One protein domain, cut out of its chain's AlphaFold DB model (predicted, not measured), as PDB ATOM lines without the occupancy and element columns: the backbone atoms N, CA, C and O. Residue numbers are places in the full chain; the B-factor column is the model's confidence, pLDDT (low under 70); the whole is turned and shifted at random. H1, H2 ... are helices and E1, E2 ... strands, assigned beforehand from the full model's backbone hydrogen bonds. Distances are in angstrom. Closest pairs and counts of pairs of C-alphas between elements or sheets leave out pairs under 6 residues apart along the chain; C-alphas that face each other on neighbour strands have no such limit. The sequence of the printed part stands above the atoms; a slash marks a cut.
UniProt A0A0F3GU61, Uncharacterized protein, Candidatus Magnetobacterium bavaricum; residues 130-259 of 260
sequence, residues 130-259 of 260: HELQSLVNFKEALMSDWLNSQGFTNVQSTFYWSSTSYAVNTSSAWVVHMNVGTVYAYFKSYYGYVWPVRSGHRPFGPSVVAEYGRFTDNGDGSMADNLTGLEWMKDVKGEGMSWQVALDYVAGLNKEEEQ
ATOM      1  N   HIS A 130      14.654 -10.415  -5.190       85.25
ATOM      2  CA  HIS A 130      14.144  -9.787  -6.410       85.25
ATOM      3  C   HIS A 130      13.582 -10.812  -7.402       85.25
ATOM      4  O   HIS A 130      12.540 -10.568  -8.006       85.25
ATOM      5  N   GLU A 131      14.230 -11.971  -7.539       89.31
ATOM      6  CA  GLU A 131      13.727 -13.061  -8.384       89.31
ATOM      7  C   GLU A 131      12.400 -13.601  -7.841       89.31
ATOM      8  O   GLU A 131      11.449 -13.717  -8.601       89.31
ATOM      9  N   LEU A 132      12.278 -13.842  -6.528       92.94
ATOM     10  CA  LEU A 132      10.994 -14.253  -5.936       92.94
ATOM     11  C   LEU A 132       9.910 -13.187  -6.070       92.94
ATOM     12  O   LEU A 132       8.749 -13.512  -6.298       92.94
ATOM     13  N   GLN A 133      10.270 -11.913  -5.911       91.31
ATOM     14  CA  GLN A 133       9.326 -10.815  -6.091       91.31
ATOM     15  C   GLN A 133       8.829 -10.709  -7.531       91.31
ATOM     16  O   GLN A 133       7.718 -10.231  -7.736       91.31
ATOM     17  N   SER A 134       9.599 -11.164  -8.523       91.69
ATOM     18  CA  SER A 134       9.153 -11.133  -9.915       91.69
ATOM     19  C   SER A 134       7.899 -11.993 -10.118       91.69
ATOM     20  O   SER A 134       7.033 -11.624 -10.910       91.69
ATOM     21  N   LEU A 135       7.742 -13.090  -9.365       93.81
ATOM     22  CA  LEU A 135       6.557 -13.956  -9.406       93.81
ATOM     23  C   LEU A 135       5.288 -13.271  -8.879       93.81
ATOM     24  O   LEU A 135       4.193 -13.779  -9.091       93.81
ATOM     25  N   VAL A 136       5.396 -12.123  -8.210       90.81
ATOM     26  CA  VAL A 136       4.247 -11.427  -7.629       90.81
ATOM     27  C   VAL A 136       3.439 -10.706  -8.717       90.81
ATOM     28  O   VAL A 136       3.909  -9.773  -9.362       90.81
ATOM     29  N   ASN A 137       2.175 -11.092  -8.867       88.06
ATOM     30  CA  ASN A 137       1.149 -10.410  -9.648       88.06
ATOM     31  C   ASN A 137       0.111  -9.709  -8.747       88.06
ATOM     32  O   ASN A 137      -0.861 -10.312  -8.298       88.06
ATOM     33  N   PHE A 138       0.279  -8.405  -8.514       84.38
ATOM     34  CA  PHE A 138      -0.607  -7.610  -7.644       84.38
ATOM     35  C   PHE A 138      -2.054  -7.446  -8.145       84.38
ATOM     36  O   PHE A 138      -2.868  -6.839  -7.450       84.38
ATOM     37  N   LYS A 139      -2.388  -7.936  -9.346       85.56
ATOM     38  CA  LYS A 139      -3.770  -7.931  -9.850       85.56
ATOM     39  C   LYS A 139      -4.607  -9.084  -9.294       85.56
ATOM     40  O   LYS A 139      -5.827  -9.045  -9.416       85.56
ATOM     41  N   GLU A 140      -3.964 -10.082  -8.698       87.06
ATOM     42  CA  GLU A 140      -4.604 -11.306  -8.230       87.06
ATOM     43  C   GLU A 140      -4.842 -11.262  -6.724       87.06
ATOM     44  O   GLU A 140      -4.014 -10.767  -5.959       87.06
ATOM     45  N   ALA A 141      -5.988 -11.792  -6.290       82.06
ATOM     46  CA  ALA A 141      -6.381 -11.770  -4.882       82.06
ATOM     47  C   ALA A 141      -5.574 -12.756  -4.020       82.06
ATOM     48  O   ALA A 141      -5.319 -12.471  -2.853       82.06
ATOM     49  N   LEU A 142      -5.194 -13.905  -4.592       85.81
ATOM     50  CA  LEU A 142      -4.412 -14.954  -3.937       85.81
ATOM     51  C   LEU A 142      -3.299 -15.421  -4.878       85.81
ATOM     52  O   LEU A 142      -3.556 -16.087  -5.883       85.81
ATOM     53  N   MET A 143      -2.056 -15.074  -4.542       88.94
ATOM     54  CA  MET A 143      -0.907 -15.334  -5.416       88.94
ATOM     55  C   MET A 143      -0.655 -16.825  -5.648       88.94
ATOM     56  O   MET A 143      -0.395 -17.240  -6.774       88.94
ATOM     57  N   SER A 144      -0.739 -17.630  -4.586       90.44
ATOM     58  CA  SER A 144      -0.557 -19.081  -4.662       90.44
ATOM     59  C   SER A 144      -1.550 -19.730  -5.619       90.44
ATOM     60  O   SER A 144      -1.166 -20.579  -6.418       90.44
ATOM     61  N   ASP A 145      -2.814 -19.316  -5.572       92.62
ATOM     62  CA  ASP A 145      -3.879 -19.901  -6.388       92.62
ATOM     63  C   ASP A 145      -3.686 -19.538  -7.856       92.62
ATOM     64  O   ASP A 145      -3.783 -20.404  -8.724       92.62
ATOM     65  N   TRP A 146      -3.325 -18.281  -8.124       94.00
ATOM     66  CA  TRP A 146      -2.976 -17.837  -9.467       94.00
ATOM     67  C   TRP A 146      -1.762 -18.591 -10.018       94.00
ATOM     68  O   TRP A 146      -1.843 -19.126 -11.117       94.00
ATOM     69  N   LEU A 147      -0.664 -18.708  -9.263       94.75
ATOM     70  CA  LEU A 147       0.525 -19.448  -9.708       94.75
ATOM     71  C   LEU A 147       0.202 -20.926  -9.974       94.75
ATOM     72  O   LEU A 147       0.589 -21.449 -11.017       94.75
ATOM     73  N   ASN A 148      -0.572 -21.581  -9.103       95.06
ATOM     74  CA  ASN A 148      -1.046 -22.943  -9.365       95.06
ATOM     75  C   ASN A 148      -1.904 -23.007 -10.650       95.06
ATOM     76  O   ASN A 148      -1.796 -23.952 -11.429       95.06
ATOM     77  N   SER A 149      -2.709 -21.976 -10.937       94.25
ATOM     78  CA  SER A 149      -3.483 -21.892 -12.185       94.25
ATOM     79  C   SER A 149      -2.619 -21.652 -13.431       94.25
ATOM     80  O   SER A 149      -3.109 -21.860 -14.539       94.25
ATOM     81  N   GLN A 150      -1.368 -21.202 -13.278       95.00
ATOM     82  CA  GLN A 150      -0.405 -21.046 -14.377       95.00
ATOM     83  C   GLN A 150       0.340 -22.352 -14.711       95.00
ATOM     84  O   GLN A 150       1.162 -22.363 -15.622       95.00
ATOM     85  N   GLY A 151       0.070 -23.450 -13.996       95.81
ATOM     86  CA  GLY A 151       0.684 -24.762 -14.238       95.81
ATOM     87  C   GLY A 151       1.746 -25.170 -13.217       95.81
ATOM     88  O   GLY A 151       2.233 -26.302 -13.275       95.81
ATOM     89  N   PHE A 152       2.072 -24.299 -12.259       97.12
ATOM     90  CA  PHE A 152       2.819 -24.700 -11.070       97.12
ATOM     91  C   PHE A 152       1.977 -25.613 -10.178       97.12
ATOM     92  O   PHE A 152       0.749 -25.630 -10.248       97.12
ATOM     93  N   THR A 153       2.642 -26.372  -9.315       96.44
ATOM     94  CA  THR A 153       1.984 -27.271  -8.365       96.44
ATOM     95  C   THR A 153       2.575 -27.116  -6.972       96.44
ATOM     96  O   THR A 153       3.725 -26.706  -6.808       96.44
ATOM     97  N   ASN A 154       1.751 -27.403  -5.958       95.06
ATOM     98  CA  ASN A 154       2.106 -27.324  -4.539       95.06
ATOM     99  C   ASN A 154       2.572 -25.939  -4.054       95.06
ATOM    100  O   ASN A 154       3.185 -25.824  -2.989       95.06
ATOM    101  N   VAL A 155       2.207 -24.868  -4.764       95.12
ATOM    102  CA  VAL A 155       2.471 -23.499  -4.312       95.12
ATOM    103  C   VAL A 155       1.597 -23.188  -3.097       95.12
ATOM    104  O   VAL A 155       0.370 -23.246  -3.175       95.12
ATOM    105  N   GLN A 156       2.228 -22.852  -1.972       95.06
ATOM    106  CA  GLN A 156       1.575 -22.578  -0.695       95.06
ATOM    107  C   GLN A 156       1.378 -21.072  -0.478       95.06
ATOM    108  O   GLN A 156       2.214 -20.255  -0.855       95.06
ATOM    109  N   SER A 157       0.305 -20.686   0.211       93.88
ATOM    110  CA  SER A 157       0.016 -19.281   0.543       93.88
ATOM    111  C   SER A 157       0.774 -18.824   1.804       93.88
ATOM    112  O   SER A 157       0.181 -18.567   2.850       93.88
ATOM    113  N   THR A 158       2.111 -18.814   1.755       94.44
ATOM    114  CA  THR A 158       2.968 -18.559   2.934       94.44
ATOM    115  C   THR A 158       4.326 -17.941   2.568       94.44
ATOM    116  O   THR A 158       4.495 -17.408   1.474       94.44
ATOM    117  N   PHE A 159       5.288 -17.930   3.495       96.12
ATOM    118  CA  PHE A 159       6.619 -17.349   3.316       96.12
ATOM    119  C   PHE A 159       7.562 -18.253   2.519       96.12
ATOM    120  O   PHE A 159       7.759 -19.419   2.864       96.12
ATOM    121  N   TYR A 160       8.206 -17.662   1.513       97.44
ATOM    122  CA  TYR A 160       9.229 -18.290   0.683       97.44
ATOM    123  C   TYR A 160      10.594 -17.655   0.915       97.44
ATOM    124  O   TYR A 160      10.734 -16.432   0.861       97.44
ATOM    125  N   TRP A 161      11.596 -18.491   1.161       97.69
ATOM    126  CA  TRP A 161      12.977 -18.108   1.412       97.69
ATOM    127  C   TRP A 161      13.674 -17.575   0.171       97.69
ATOM    128  O   TRP A 161      13.699 -18.238  -0.862       97.69
ATOM    129  N   SER A 162      14.349 -16.435   0.333       91.81
ATOM    130  CA  SER A 162      15.392 -16.001  -0.592       91.81
ATOM    131  C   SER A 162      16.796 -16.320  -0.067       91.81
ATOM    132  O   SER A 162      17.015 -16.450   1.140       91.81
ATOM    133  N   SER A 163      17.781 -16.360  -0.960       85.12
ATOM    134  CA  SER A 163      19.212 -16.429  -0.631       85.12
ATOM    135  C   SER A 163      19.760 -15.104  -0.079       85.12
ATOM    136  O   SER A 163      20.883 -15.042   0.425       85.12
ATOM    137  N   THR A 164      18.972 -14.026  -0.126       80.12
ATOM    138  CA  THR A 164      19.392 -12.687   0.285       80.12
ATOM    139  C   THR A 164      19.318 -12.536   1.810       80.12
ATOM    140  O   THR A 164      18.239 -12.485   2.402       80.12
ATOM    141  N   SER A 165      20.478 -12.431   2.469       80.12
ATOM    142  CA  SER A 165      20.549 -12.183   3.919       80.12
ATOM    143  C   SER A 165      20.114 -10.758   4.279       80.12
ATOM    144  O   SER A 165      20.357  -9.812   3.529       80.12
ATOM    145  N   TYR A 166      19.496 -10.585   5.451       78.75
ATOM    146  CA  TYR A 166      19.094  -9.265   5.927       78.75
ATOM    147  C   TYR A 166      20.299  -8.522   6.516       78.75
ATOM    148  O   TYR A 166      20.862  -8.936   7.525       78.75
ATOM    149  N   ALA A 167      20.696  -7.411   5.891       72.81
ATOM    150  CA  ALA A 167      21.941  -6.715   6.224       72.81
ATOM    151  C   ALA A 167      22.003  -6.200   7.677       72.81
ATOM    152  O   ALA A 167      23.076  -6.175   8.270       72.81
ATOM    153  N   VAL A 168      20.860  -5.813   8.258       84.44
ATOM    154  CA  VAL A 168      20.792  -5.276   9.631       84.44
ATOM    155  C   VAL A 168      20.904  -6.384  10.683       84.44
ATOM    156  O   VAL A 168      21.439  -6.157  11.765       84.44
ATOM    157  N   ASN A 169      20.416  -7.589  10.380       84.44
ATOM    158  CA  ASN A 169      20.530  -8.750  11.257       84.44
ATOM    159  C   ASN A 169      20.751 -10.015  10.423       84.44
ATOM    160  O   ASN A 169      19.809 -10.573   9.861       84.44
ATOM    161  N   THR A 170      21.992 -10.497  10.403       84.62
ATOM    162  CA  THR A 170      22.425 -11.656   9.606       84.62
ATOM    163  C   THR A 170      21.829 -12.992  10.068       84.62
ATOM    164  O   THR A 170      21.880 -13.975   9.319       84.62
ATOM    165  N   SER A 171      21.210 -13.019  11.258       88.75
ATOM    166  CA  SER A 171      20.380 -14.137  11.738       88.75
ATOM    167  C   SER A 171      19.040 -14.236  11.002       88.75
ATOM    168  O   SER A 171      18.313 -15.212  11.181       88.75
ATOM    169  N   SER A 172      18.712 -13.248  10.167       89.50
ATOM    170  CA  SER A 172      17.522 -13.211   9.327       89.50
ATOM    171  C   SER A 172      17.884 -13.202   7.839       89.50
ATOM    172  O   SER A 172      18.970 -12.781   7.428       89.50
ATOM    173  N   ALA A 173      16.954 -13.662   7.014       87.69
ATOM    174  CA  ALA A 173      16.992 -13.537   5.561       87.69
ATOM    175  C   ALA A 173      15.674 -12.941   5.063       87.69
ATOM    176  O   ALA A 173      14.680 -12.915   5.793       87.69
ATOM    177  N   TRP A 174      15.672 -12.435   3.835       90.38
ATOM    178  CA  TRP A 174      14.450 -11.940   3.221       90.38
ATOM    179  C   TRP A 174      13.558 -13.102   2.779       90.38
ATOM    180  O   TRP A 174      14.037 -14.073   2.186       90.38
ATOM    181  N   VAL A 175      12.262 -12.971   3.043       96.31
ATOM    182  CA  VAL A 175      11.211 -13.853   2.530       96.31
ATOM    183  C   VAL A 175      10.188 -13.057   1.740       96.31
ATOM    184  O   VAL A 175       9.956 -11.884   2.041       96.31
ATOM    185  N   VAL A 176       9.537 -13.710   0.781       95.88
ATOM    186  CA  VAL A 176       8.360 -13.182   0.080       95.88
ATOM    187  C   VAL A 176       7.132 -13.970   0.523       95.88
ATOM    188  O   VAL A 176       7.147 -15.199   0.534       95.88
ATOM    189  N   HIS A 177       6.073 -13.277   0.929       94.00
ATOM    190  CA  HIS A 177       4.824 -13.898   1.353       94.00
ATOM    191  C   HIS A 177       3.902 -14.126   0.147       94.00
ATOM    192  O   HIS A 177       3.259 -13.189  -0.325       94.00
ATOM    193  N   MET A 178       3.787 -15.370  -0.324       90.31
ATOM    194  CA  MET A 178       3.024 -15.780  -1.521       90.31
ATOM    195  C   MET A 178       1.498 -15.812  -1.318       90.31
ATOM    196  O   MET A 178       0.772 -16.527  -2.001       90.31
ATOM    197  N   ASN A 179       0.992 -15.022  -0.378       90.00
ATOM    198  CA  ASN A 179      -0.422 -14.664  -0.303       90.00
ATOM    199  C   ASN A 179      -0.640 -13.273  -0.920       90.00
ATOM    200  O   ASN A 179      -1.445 -13.106  -1.827       90.00
ATOM    201  N   VAL A 180       0.161 -12.295  -0.476       86.44
ATOM    202  CA  VAL A 180      -0.020 -10.861  -0.782       86.44
ATOM    203  C   VAL A 180       1.201 -10.206  -1.444       86.44
ATOM    204  O   VAL A 180       1.178  -9.016  -1.740       86.44
ATOM    205  N   GLY A 181       2.292 -10.950  -1.647       87.50
ATOM    206  CA  GLY A 181       3.512 -10.477  -2.309       87.50
ATOM    207  C   GLY A 181       4.426  -9.582  -1.467       87.50
ATOM    208  O   GLY A 181       5.347  -8.968  -2.002       87.50
ATOM    209  N   THR A 182       4.191  -9.469  -0.157       90.88
ATOM    210  CA  THR A 182       4.990  -8.613   0.732       90.88
ATOM    211  C   THR A 182       6.317  -9.257   1.123       90.88
ATOM    212  O   THR A 182       6.429 -10.477   1.252       90.88
ATOM    213  N   VAL A 183       7.331  -8.418   1.342       93.12
ATOM    214  CA  VAL A 183       8.686  -8.837   1.718       93.12
ATOM    215  C   VAL A 183       8.921  -8.599   3.206       93.12
ATOM    216  O   VAL A 183       8.631  -7.516   3.711       93.12
ATOM    217  N   TYR A 184       9.490  -9.587   3.899       94.31
ATOM    218  CA  TYR A 184       9.821  -9.493   5.325       94.31
ATOM    219  C   TYR A 184      11.229  -9.992   5.617       94.31
ATOM    220  O   TYR A 184      11.724 -10.908   4.964       94.31
ATOM    221  N   ALA A 185      11.858  -9.432   6.650       93.12
ATOM    222  CA  ALA A 185      12.996 -10.075   7.287       93.12
ATOM    223  C   ALA A 185      12.470 -11.179   8.218       93.12
ATOM    224  O   ALA A 185      11.657 -10.910   9.102       93.12
ATOM    225  N   TYR A 186      12.932 -12.412   8.026       95.31
ATOM    226  CA  TYR A 186      12.462 -13.588   8.759       95.31
ATOM    227  C   TYR A 186      13.650 -14.339   9.363       95.31
ATOM    228  O   TYR A 186      14.691 -14.479   8.716       95.31
ATOM    229  N   PHE A 187      13.532 -14.778  10.619       96.44
ATOM    230  CA  PHE A 187      14.623 -15.461  11.321       96.44
ATOM    231  C   PHE A 187      14.961 -16.780  10.630       96.44
ATOM    232  O   PHE A 187      14.079 -17.609  10.430       96.44
ATOM    233  N   LYS A 188      16.243 -17.015  10.330       91.19
ATOM    234  CA  LYS A 188      16.719 -18.205   9.599       91.19
ATOM    235  C   LYS A 188      16.383 -19.536  10.290       91.19
ATOM    236  O   LYS A 188      16.398 -20.574   9.635       91.19
ATOM    237  N   SER A 189      16.077 -19.500  11.590       93.00
ATOM    238  CA  SER A 189      15.631 -20.644  12.395       93.00
ATOM    239  C   SER A 189      14.151 -21.001  12.226       93.00
ATOM    240  O   SER A 189      13.730 -22.045  12.716       93.00
ATOM    241  N   TYR A 190      13.342 -20.135  11.615       96.50
ATOM    242  CA  TYR A 190      11.927 -20.407  11.363       96.50
ATOM    243  C   TYR A 190      11.736 -21.266  10.116       96.50
ATOM    244  O   TYR A 190      12.645 -21.428   9.307       96.50
ATOM    245  N   TYR A 191      10.540 -21.832   9.983       96.31
ATOM    246  CA  TYR A 191      10.172 -22.648   8.836       96.31
ATOM    247  C   TYR A 191       9.586 -21.768   7.734       96.31
ATOM    248  O   TYR A 191       8.698 -20.954   7.983       96.31
ATOM    249  N   GLY A 192      10.088 -21.952   6.520       95.75
ATOM    250  CA  GLY A 192       9.602 -21.317   5.301       95.75
ATOM    251  C   GLY A 192       9.790 -22.255   4.116       95.75
ATOM    252  O   GLY A 192      10.493 -23.261   4.209       95.75
ATOM    253  N   TYR A 193       9.141 -21.947   3.006       97.50
ATOM    254  CA  TYR A 193       9.202 -22.753   1.791       97.50
ATOM    255  C   TYR A 193      10.342 -22.271   0.898       97.50
ATOM    256  O   TYR A 193      10.824 -21.150   1.045       97.50
ATOM    257  N   VAL A 194      10.800 -23.107  -0.026       96.62
ATOM    258  CA  VAL A 194      11.829 -22.730  -0.998       96.62
ATOM    259  C   VAL A 194      11.348 -23.075  -2.393       96.62
ATOM    260  O   VAL A 194      10.790 -24.146  -2.615       96.62
ATOM    261  N   TRP A 195      11.554 -22.148  -3.322       97.00
ATOM    262  CA  TRP A 195      11.211 -22.329  -4.722       97.00
ATOM    263  C   TRP A 195      12.494 -22.294  -5.539       97.00
ATOM    264  O   TRP A 195      13.016 -21.204  -5.768       97.00
ATOM    265  N   PRO A 196      13.053 -23.455  -5.912       97.00
ATOM    266  CA  PRO A 196      14.273 -23.493  -6.699       97.00
ATOM    267  C   PRO A 196      14.093 -22.722  -8.008       97.00
ATOM    268  O   PRO A 196      13.074 -22.866  -8.690       97.00
ATOM    269  N   VAL A 197      15.097 -21.915  -8.332       95.38
ATOM    270  CA  VAL A 197      15.193 -21.179  -9.591       95.38
ATOM    271  C   VAL A 197      16.518 -21.513 -10.254       95.38
ATOM    272  O   VAL A 197      17.516 -21.748  -9.571       95.38
ATOM    273  N   ARG A 198      16.550 -21.496 -11.577       90.69
ATOM    274  CA  ARG A 198      17.776 -21.503 -12.366       90.69
ATOM    275  C   ARG A 198      17.698 -20.459 -13.469       90.69
ATOM    276  O   ARG A 198      16.662 -19.828 -13.683       90.69
ATOM    277  N   SER A 199      18.831 -20.201 -14.110       80.81
ATOM    278  CA  SER A 199      18.811 -19.402 -15.338       80.81
ATOM    279  C   SER A 199      18.025 -20.171 -16.398       80.81
ATOM    280  O   SER A 199      18.077 -21.397 -16.406       80.81
ATOM    281  N   GLY A 200      17.264 -19.481 -17.234       72.06
ATOM    282  CA  GLY A 200      16.631 -20.060 -18.411       72.06
ATOM    283  C   GLY A 200      17.508 -19.894 -19.645       72.06
ATOM    284  O   GLY A 200      18.453 -19.108 -19.649       72.06
ATOM    285  N   HIS A 201      17.188 -20.663 -20.684       67.88
ATOM    286  CA  HIS A 201      18.001 -20.762 -21.911       67.88
ATOM    287  C   HIS A 201      17.138 -20.584 -23.161       67.88
ATOM    288  O   HIS A 201      17.414 -21.143 -24.218       67.88
ATOM    289  N   ARG A 202      16.029 -19.855 -23.012       67.69
ATOM    290  CA  ARG A 202      15.064 -19.566 -24.073       67.69
ATOM    291  C   ARG A 202      14.918 -18.053 -24.229       67.69
ATOM    292  O   ARG A 202      15.088 -17.351 -23.229       67.69
ATOM    293  N   PRO A 203      14.540 -17.567 -25.422       69.88
ATOM    294  CA  PRO A 203      14.149 -16.177 -25.611       69.88
ATOM    295  C   PRO A 203      13.089 -15.762 -24.593       69.88
ATOM    296  O   PRO A 203      12.164 -16.521 -24.290       69.88
ATOM    297  N   PHE A 204      13.215 -14.549 -24.070       80.75
ATOM    298  CA  PHE A 204      12.295 -13.980 -23.095       80.75
ATOM    299  C   PHE A 204      12.071 -12.496 -23.393       80.75
ATOM    300  O   PHE A 204      12.816 -11.861 -24.132       80.75
ATOM    301  N   GLY A 205      11.016 -11.934 -22.822       75.44
ATOM    302  CA  GLY A 205      10.638 -10.540 -22.963       75.44
ATOM    303  C   GLY A 205       9.167 -10.369 -23.345       75.44
ATOM    304  O   GLY A 205       8.438 -11.345 -23.553       75.44
ATOM    305  N   PRO A 206       8.696  -9.116 -23.451       74.62
ATOM    306  CA  PRO A 206       7.286  -8.813 -23.684       74.62
ATOM    307  C   PRO A 206       6.695  -9.473 -24.938       74.62
ATOM    308  O   PRO A 206       5.546  -9.907 -24.903       74.62
ATOM    309  N   SER A 207       7.475  -9.586 -26.019       75.81
ATOM    310  CA  SER A 207       7.042 -10.228 -27.267       75.81
ATOM    311  C   SER A 207       6.771 -11.723 -27.083       75.81
ATOM    312  O   SER A 207       5.744 -12.216 -27.541       75.81
ATOM    313  N   VAL A 208       7.624 -12.426 -26.331       74.31
ATOM    314  CA  VAL A 208       7.444 -13.853 -26.017       74.31
ATOM    315  C   VAL A 208       6.235 -14.049 -25.102       74.31
ATOM    316  O   VAL A 208       5.418 -14.939 -25.325       74.31
ATOM    317  N   VAL A 209       6.060 -13.168 -24.110       76.19
ATOM    318  CA  VAL A 209       4.887 -13.188 -23.220       76.19
ATOM    319  C   VAL A 209       3.583 -12.990 -23.996       76.19
ATOM    320  O   VAL A 209       2.577 -13.618 -23.664       76.19
ATOM    321  N   ALA A 210       3.577 -12.128 -25.015       74.62
ATOM    322  CA  ALA A 210       2.395 -11.878 -25.836       74.62
ATOM    323  C   ALA A 210       1.974 -13.103 -26.668       74.62
ATOM    324  O   ALA A 210       0.784 -13.274 -26.930       74.62
ATOM    325  N   GLU A 211       2.928 -13.945 -27.064       78.00
ATOM    326  CA  GLU A 211       2.690 -15.122 -27.900       78.00
ATOM    327  C   GLU A 211       2.401 -16.388 -27.077       78.00
ATOM    328  O   GLU A 211       1.449 -17.112 -27.373       78.00
ATOM    329  N   TYR A 212       3.172 -16.630 -26.013       80.88
ATOM    330  CA  TYR A 212       3.165 -17.891 -25.257       80.88
ATOM    331  C   TYR A 212       2.626 -17.766 -23.827       80.88
ATOM    332  O   TYR A 212       2.524 -18.758 -23.105       80.88
ATOM    333  N   GLY A 213       2.269 -16.554 -23.399       89.69
ATOM    334  CA  GLY A 213       1.957 -16.265 -22.005       89.69
ATOM    335  C   GLY A 213       3.215 -16.134 -21.147       89.69
ATOM    336  O   GLY A 213       4.345 -16.305 -21.606       89.69
ATOM    337  N   ARG A 214       3.027 -15.785 -19.870       93.00
ATOM    338  CA  ARG A 214       4.155 -15.547 -18.962       93.00
ATOM    339  C   ARG A 214       4.903 -16.828 -18.605       93.00
ATOM    340  O   ARG A 214       6.124 -16.796 -18.530       93.00
ATOM    341  N   PHE A 215       4.178 -17.916 -18.360       95.62
ATOM    342  CA  PHE A 215       4.772 -19.172 -17.929       95.62
ATOM    343  C   PHE A 215       4.535 -20.268 -18.956       95.62
ATOM    344  O   PHE A 215       3.423 -20.424 -19.458       95.62
ATOM    345  N   THR A 216       5.577 -21.043 -19.240       93.56
ATOM    346  CA  THR A 216       5.512 -22.178 -20.161       93.56
ATOM    347  C   THR A 216       6.102 -23.412 -19.496       93.56
ATOM    348  O   THR A 216       7.203 -23.369 -18.956       93.56
ATOM    349  N   ASP A 217       5.364 -24.516 -19.534       93.00
ATOM    350  CA  ASP A 217       5.838 -25.812 -19.051       93.00
ATOM    351  C   ASP A 217       6.880 -26.387 -20.011       93.00
ATOM    352  O   ASP A 217       6.622 -26.534 -21.208       93.00
ATOM    353  N   ASN A 218       8.058 -26.713 -19.484       87.38
ATOM    354  CA  ASN A 218       9.143 -27.284 -20.275       87.38
ATOM    355  C   ASN A 218       9.009 -28.803 -20.448       87.38
ATOM    356  O   ASN A 218       9.700 -29.375 -21.288       87.38
ATOM    357  N   GLY A 219       8.128 -29.461 -19.685       88.38
ATOM    358  CA  GLY A 219       7.933 -30.913 -19.726       88.38
ATOM    359  C   GLY A 219       9.027 -31.727 -19.023       88.38
ATOM    360  O   GLY A 219       8.921 -32.948 -18.964       88.38
ATOM    361  N   ASP A 220      10.039 -31.069 -18.455       85.44
ATOM    362  CA  ASP A 220      11.163 -31.665 -17.717       85.44
ATOM    363  C   ASP A 220      11.044 -31.478 -16.189       85.44
ATOM    364  O   ASP A 220      11.977 -31.764 -15.446       85.44
ATOM    365  N   GLY A 221       9.900 -30.976 -15.710       90.44
ATOM    366  CA  GLY A 221       9.706 -30.602 -14.305       90.44
ATOM    367  C   GLY A 221      10.062 -29.146 -13.983       90.44
ATOM    368  O   GLY A 221       9.898 -28.727 -12.836       90.44
ATOM    369  N   SER A 222      10.470 -28.350 -14.975       92.75
ATOM    370  CA  SER A 222      10.649 -26.900 -14.859       92.75
ATOM    371  C   SER A 222       9.576 -26.105 -15.619       92.75
ATOM    372  O   SER A 222       8.912 -26.599 -16.533       92.75
ATOM    373  N   MET A 223       9.400 -24.849 -15.218       95.25
ATOM    374  CA  MET A 223       8.531 -23.859 -15.849       95.25
ATOM    375  C   MET A 223       9.374 -22.650 -16.256       95.25
ATOM    376  O   MET A 223      10.001 -22.020 -15.401       95.25
ATOM    377  N   ALA A 224       9.365 -22.292 -17.535       92.81
ATOM    378  CA  ALA A 224       9.991 -21.072 -18.031       92.81
ATOM    379  C   ALA A 224       9.157 -19.838 -17.647       92.81
ATOM    380  O   ALA A 224       7.942 -19.835 -17.838       92.81
ATOM    381  N   ASP A 225       9.801 -18.788 -17.130       95.06
ATOM    382  CA  ASP A 225       9.243 -17.437 -17.003       95.06
ATOM    383  C   ASP A 225       9.696 -16.600 -18.204       95.06
ATOM    384  O   ASP A 225      10.775 -16.001 -18.210       95.06
ATOM    385  N   ASN A 226       8.834 -16.543 -19.219       89.94
ATOM    386  CA  ASN A 226       9.065 -15.858 -20.489       89.94
ATOM    387  C   ASN A 226       9.212 -14.343 -20.335       89.94
ATOM    388  O   ASN A 226       9.528 -13.673 -21.309       89.94
ATOM    389  N   LEU A 227       8.960 -13.770 -19.153       87.75
ATOM    390  CA  LEU A 227       9.228 -12.357 -18.897       87.75
ATOM    391  C   LEU A 227      10.665 -12.121 -18.419       87.75
ATOM    392  O   LEU A 227      11.257 -11.099 -18.756       87.75
ATOM    393  N   THR A 228      11.197 -13.023 -17.594       83.44
ATOM    394  CA  THR A 228      12.457 -12.805 -16.863       83.44
ATOM    395  C   THR A 228      13.614 -13.658 -17.368       83.44
ATOM    396  O   THR A 228      14.753 -13.408 -16.973       83.44
ATOM    397  N   GLY A 229      13.334 -14.659 -18.204       85.94
ATOM    398  CA  GLY A 229      14.330 -15.627 -18.652       85.94
ATOM    399  C   GLY A 229      14.784 -16.563 -17.535       85.94
ATOM    400  O   GLY A 229      15.859 -17.141 -17.624       85.94
ATOM    401  N   LEU A 230      14.011 -16.685 -16.452       91.31
ATOM    402  CA  LEU A 230      14.271 -17.624 -15.362       91.31
ATOM    403  C   LEU A 230      13.506 -18.924 -15.589       91.31
ATOM    404  O   LEU A 230      12.426 -18.929 -16.175       91.31
ATOM    405  N   GLU A 231      14.028 -20.016 -15.049       94.75
ATOM    406  CA  GLU A 231      13.312 -21.284 -14.966       94.75
ATOM    407  C   GLU A 231      13.048 -21.633 -13.506       94.75
ATOM    408  O   GLU A 231      13.941 -21.592 -12.658       94.75
ATOM    409  N   TRP A 232      11.804 -21.980 -13.214       96.75
ATOM    410  CA  TRP A 232      11.313 -22.265 -11.876       96.75
ATOM    411  C   TRP A 232      10.959 -23.738 -11.751       96.75
ATOM    412  O   TRP A 232      10.416 -24.330 -12.682       96.75
ATOM    413  N   MET A 233      11.209 -24.334 -10.587       96.56
ATOM    414  CA  MET A 233      10.731 -25.689 -10.310       96.56
ATOM    415  C   MET A 233       9.201 -25.730 -10.428       96.56
ATOM    416  O   MET A 233       8.514 -24.902  -9.821       96.56
ATOM    417  N   LYS A 234       8.666 -26.678 -11.203       96.38
ATOM    418  CA  LYS A 234       7.221 -26.802 -11.435       96.38
ATOM    419  C   LYS A 234       6.483 -27.302 -10.198       96.38
ATOM    420  O   LYS A 234       5.409 -26.794  -9.870       96.38
ATOM    421  N   ASP A 235       7.055 -28.302  -9.536       96.31
ATOM    422  CA  ASP A 235       6.535 -28.866  -8.295       96.31
ATOM    423  C   ASP A 235       7.294 -28.292  -7.100       96.31
ATOM    424  O   ASP A 235       8.437 -28.657  -6.810       96.31
ATOM    425  N   VAL A 236       6.671 -27.331  -6.420       94.19
ATOM    426  CA  VAL A 236       7.257 -26.743  -5.220       94.19
ATOM    427  C   VAL A 236       7.205 -27.767  -4.099       94.19
ATOM    428  O   VAL A 236       6.149 -28.302  -3.770       94.19
ATOM    429  N   LYS A 237       8.335 -27.979  -3.419       91.44
ATOM    430  CA  LYS A 237       8.369 -28.858  -2.251       91.44
ATOM    431  C   LYS A 237       7.346 -28.402  -1.205       91.44
ATOM    432  O   LYS A 237       7.493 -27.343  -0.599       91.44
ATOM    433  N   GLY A 238       6.342 -29.242  -0.956       87.94
ATOM    434  CA  GLY A 238       5.228 -28.992  -0.033       87.94
ATOM    435  C   GLY A 238       5.586 -29.010   1.461       87.94
ATOM    436  O   GLY A 238       4.692 -29.061   2.303       87.94
ATOM    437  N   GLU A 239       6.869 -28.934   1.811       92.25
ATOM    438  CA  GLU A 239       7.370 -29.011   3.180       92.25
ATOM    439  C   GLU A 239       8.191 -27.765   3.529       92.25
ATOM    440  O   GLU A 239       9.149 -27.415   2.836       92.25
ATOM    441  N   GLY A 240       7.824 -27.106   4.630       93.50
ATOM    442  CA  GLY A 240       8.580 -25.979   5.161       93.50
ATOM    443  C   GLY A 240       9.890 -26.428   5.811       93.50
ATOM    444  O   GLY A 240       9.951 -27.459   6.474       93.50
ATOM    445  N   MET A 241      10.936 -25.617   5.681       96.69
ATOM    446  CA  MET A 241      12.264 -25.897   6.224       96.69
ATOM    447  C   MET A 241      12.966 -24.627   6.718       96.69
ATOM    448  O   MET A 241      12.574 -23.503   6.389       96.69
ATOM    449  N   SER A 242      14.005 -24.803   7.538       96.75
ATOM    450  CA  SER A 242      14.868 -23.687   7.940       96.75
ATOM    451  C   SER A 242      15.697 -23.181   6.760       96.75
ATOM    452  O   SER A 242      15.915 -23.904   5.789       96.75
ATOM    453  N   TRP A 243      16.192 -21.948   6.848       95.12
ATOM    454  CA  TRP A 243      16.908 -21.312   5.738       95.12
ATOM    455  C   TRP A 243      18.147 -22.097   5.284       95.12
ATOM    456  O   TRP A 243      18.387 -22.231   4.089       95.12
ATOM    457  N   GLN A 244      18.914 -22.662   6.225       91.06
ATOM    458  CA  GLN A 244      20.083 -23.470   5.870       91.06
ATOM    459  C   GLN A 244      19.671 -24.787   5.203       91.06
ATOM    460  O   GLN A 244      20.240 -25.158   4.184       91.06
ATOM    461  N   VAL A 245      18.626 -25.443   5.718       94.88
ATOM    462  CA  VAL A 245      18.093 -26.675   5.114       94.88
ATOM    463  C   VAL A 245      17.549 -26.406   3.707       94.88
ATOM    464  O   VAL A 245      17.688 -27.261   2.840       94.88
ATOM    465  N   ALA A 246      16.998 -25.216   3.445       94.31
ATOM    466  CA  ALA A 246      16.595 -24.801   2.102       94.31
ATOM    467  C   ALA A 246      17.776 -24.699   1.133       94.31
ATOM    468  O   ALA A 246      17.682 -25.195   0.012       94.31
ATOM    469  N   LEU A 247      18.890 -24.097   1.556       83.81
ATOM    470  CA  LEU A 247      20.107 -24.046   0.741       83.81
ATOM    471  C   LEU A 247      20.645 -25.450   0.455       83.81
ATOM    472  O   LEU A 247      20.951 -25.762  -0.694       83.81
ATOM    473  N   ASP A 248      20.709 -26.295   1.484       90.19
ATOM    474  CA  ASP A 248      21.230 -27.658   1.371       90.19
ATOM    475  C   ASP A 248      20.332 -28.530   0.478       90.19
ATOM    476  O   ASP A 248      20.837 -29.299  -0.340       90.19
ATOM    477  N   TYR A 249      19.007 -28.374   0.584       94.38
ATOM    478  CA  TYR A 249      18.030 -29.043  -0.275       94.38
ATOM    479  C   TYR A 249      18.246 -28.690  -1.746       94.38
ATOM    480  O   TYR A 249      18.378 -29.589  -2.573       94.38
ATOM    481  N   VAL A 250      18.334 -27.396  -2.075       91.44
ATOM    482  CA  VAL A 250      18.512 -26.974  -3.470       91.44
ATOM    483  C   VAL A 250      19.880 -27.388  -4.013       91.44
ATOM    484  O   VAL A 250      19.978 -27.817  -5.157       91.44
ATOM    485  N   ALA A 251      20.927 -27.353  -3.186       84.62
ATOM    486  CA  ALA A 251      22.232 -27.895  -3.559       84.62
ATOM    487  C   ALA A 251      22.200 -29.420  -3.797       84.62
ATOM    488  O   ALA A 251      22.997 -29.929  -4.583       84.62
ATOM    489  N   GLY A 252      21.301 -30.144  -3.123       89.12
ATOM    490  CA  GLY A 252      21.069 -31.575  -3.315       89.12
ATOM    491  C   GLY A 252      20.476 -31.917  -4.682       89.12
ATOM    492  O   GLY A 252      20.937 -32.876  -5.293       89.12
ATOM    493  N   LEU A 253      19.550 -31.096  -5.194       89.38
ATOM    494  CA  LEU A 253      18.918 -31.296  -6.511       89.38
ATOM    495  C   LEU A 253      19.957 -31.422  -7.635       89.38
ATOM    496  O   LEU A 253      19.869 -32.307  -8.479       89.38
ATOM    497  N   ASN A 254      21.004 -30.599  -7.582       84.06
ATOM    498  CA  ASN A 254      22.070 -30.597  -8.586       84.06
ATOM    499  C   ASN A 254      22.932 -31.876  -8.572       84.06
ATOM    500  O   ASN A 254      23.539 -32.215  -9.578       84.06
ATOM    501  N   LYS A 255      23.005 -32.598  -7.444       78.19
ATOM    502  CA  LYS A 255      23.792 -33.844  -7.334       78.19
ATOM    503  C   LYS A 255      23.057 -35.064  -7.876       78.19
ATOM    504  O   LYS A 255      23.695 -36.073  -8.178       78.19
ATOM    505  N   GLU A 256      21.731 -35.003  -7.902       70.06
ATOM    506  CA  GLU A 256      20.873 -36.063  -8.428       70.06
ATOM    507  C   GLU A 256      20.818 -35.989  -9.959       70.06
ATOM    508  O   GLU A 256      20.916 -37.027 -10.608       70.06
ATOM    509  N   GLU A 257      20.793 -34.775 -10.526       62.16
ATOM    510  CA  GLU A 257      20.844 -34.544 -11.980       62.16
ATOM    511  C   GLU A 257      22.177 -34.985 -12.621       62.16
ATOM    512  O   GLU A 257      22.181 -35.456 -13.752       62.16
ATOM    513  N   GLU A 258      23.309 -34.917 -11.908       58.12
ATOM    514  CA  GLU A 258      24.614 -35.399 -12.411       58.12
ATOM    515  C   GLU A 258      24.721 -36.939 -12.507       58.12
ATOM    516  O   GLU A 258      25.686 -37.456 -13.074       58.12
ATOM    517  N   GLN A 259      23.772 -37.689 -11.932       46.12
ATOM    518  CA  GLN A 259      23.808 -39.160 -11.855       46.12
ATOM    519  C   GLN A 259      22.812 -39.868 -12.791       46.12
ATOM    520  O   GLN A 259      22.844 -41.100 -12.873       46.12
TER     521      GLN A 259
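What this domain is: This is residues 130 to 259 of the 260 residues of an uncharacterized protein of Candidatus Magnetobacterium bavaricum (UniProt A0A0F3GU61). Two small antiparallel sheets, E1 E2 E3 and E4 E7 E6 E5, stand apart from each other, with the short helix H1 between them, packed over E2 and grazing the other sheet. The long helix H4 begins beside E1 and juts away as an arm whose residues 254 to 257 stand free, while H3 lies far out, beyond edge strand E5. The printed part has 130 residues, with four named helices and seven named strands in the order H1 H2 E1 E2 E3 E4 H3 E5 E6 E7 H4; the class is mixed, helices and strands. It is compact, with a radius of gyration of the C-alphas of 14.7 A and spans of 43 by 41 by 25 A.

How they stand to each other: Start at H1, residues 130 to 134, which lies over E2, residues 172 to 177, at a height over the sheet of 8.6 A; their closest C-alphas are those of Leu 132 and Val 176, 6.7 A apart. H2, residues 143 to 149, is not on either sheet. Next find E1, residues 159 to 165, then E2 and E3, residues 182 to 187: a strongly twisted meander, each strand the antiparallel neighbour of the one before. Look for N 160 and O 176 at 2.9 A, and N 177 and O 182 at 2.8 A, within hydrogen-bond range. The second sheet begins with E4, residues 197 to 199, whose N 198 is 2.8 A from O 231 of E7, residues 230 to 233. H3, residues 206 to 212, is only just not on this sheet, with 4 pairs of C-alphas within 10 A. E5, residues 215 to 217, E6, residues 222 to 225, and E7 form another meander; N 224 and O 216 are 2.8 A apart, as are N 232 and O 223. H4, residues 243 to 257, only grazes the sheet E1 E2 E3 with residues 243 to 247; its closest C-alpha pair with E1 is Trp 243 and Trp 161, 6.7 A. In H1, H2 and H3 every O i to N i+4 pair is within hydrogen-bond range; in H4, 9 of 11 are.

Where its parts are: Find C-alpha 130, where H1 begins, at (14.144, -9.787, -6.410). E1 starts at C-alpha 159, (6.619, -17.349, 3.316), and measures 14.9 A; E2 measures 15.0 A and E3 15.9 A. H4 runs 22.5 A, to C-alpha 257 at (20.844, -34.544, -11.980).

The domain as a whole: The C-alphas farthest apart are those of Asn 169 and Glu 211, 43.5 A. The printed part has no cut, and no link is long. Mean pLDDT of the printed part is 88.5; residues 201 to 203 and 257 to 259 are under 70 in this model.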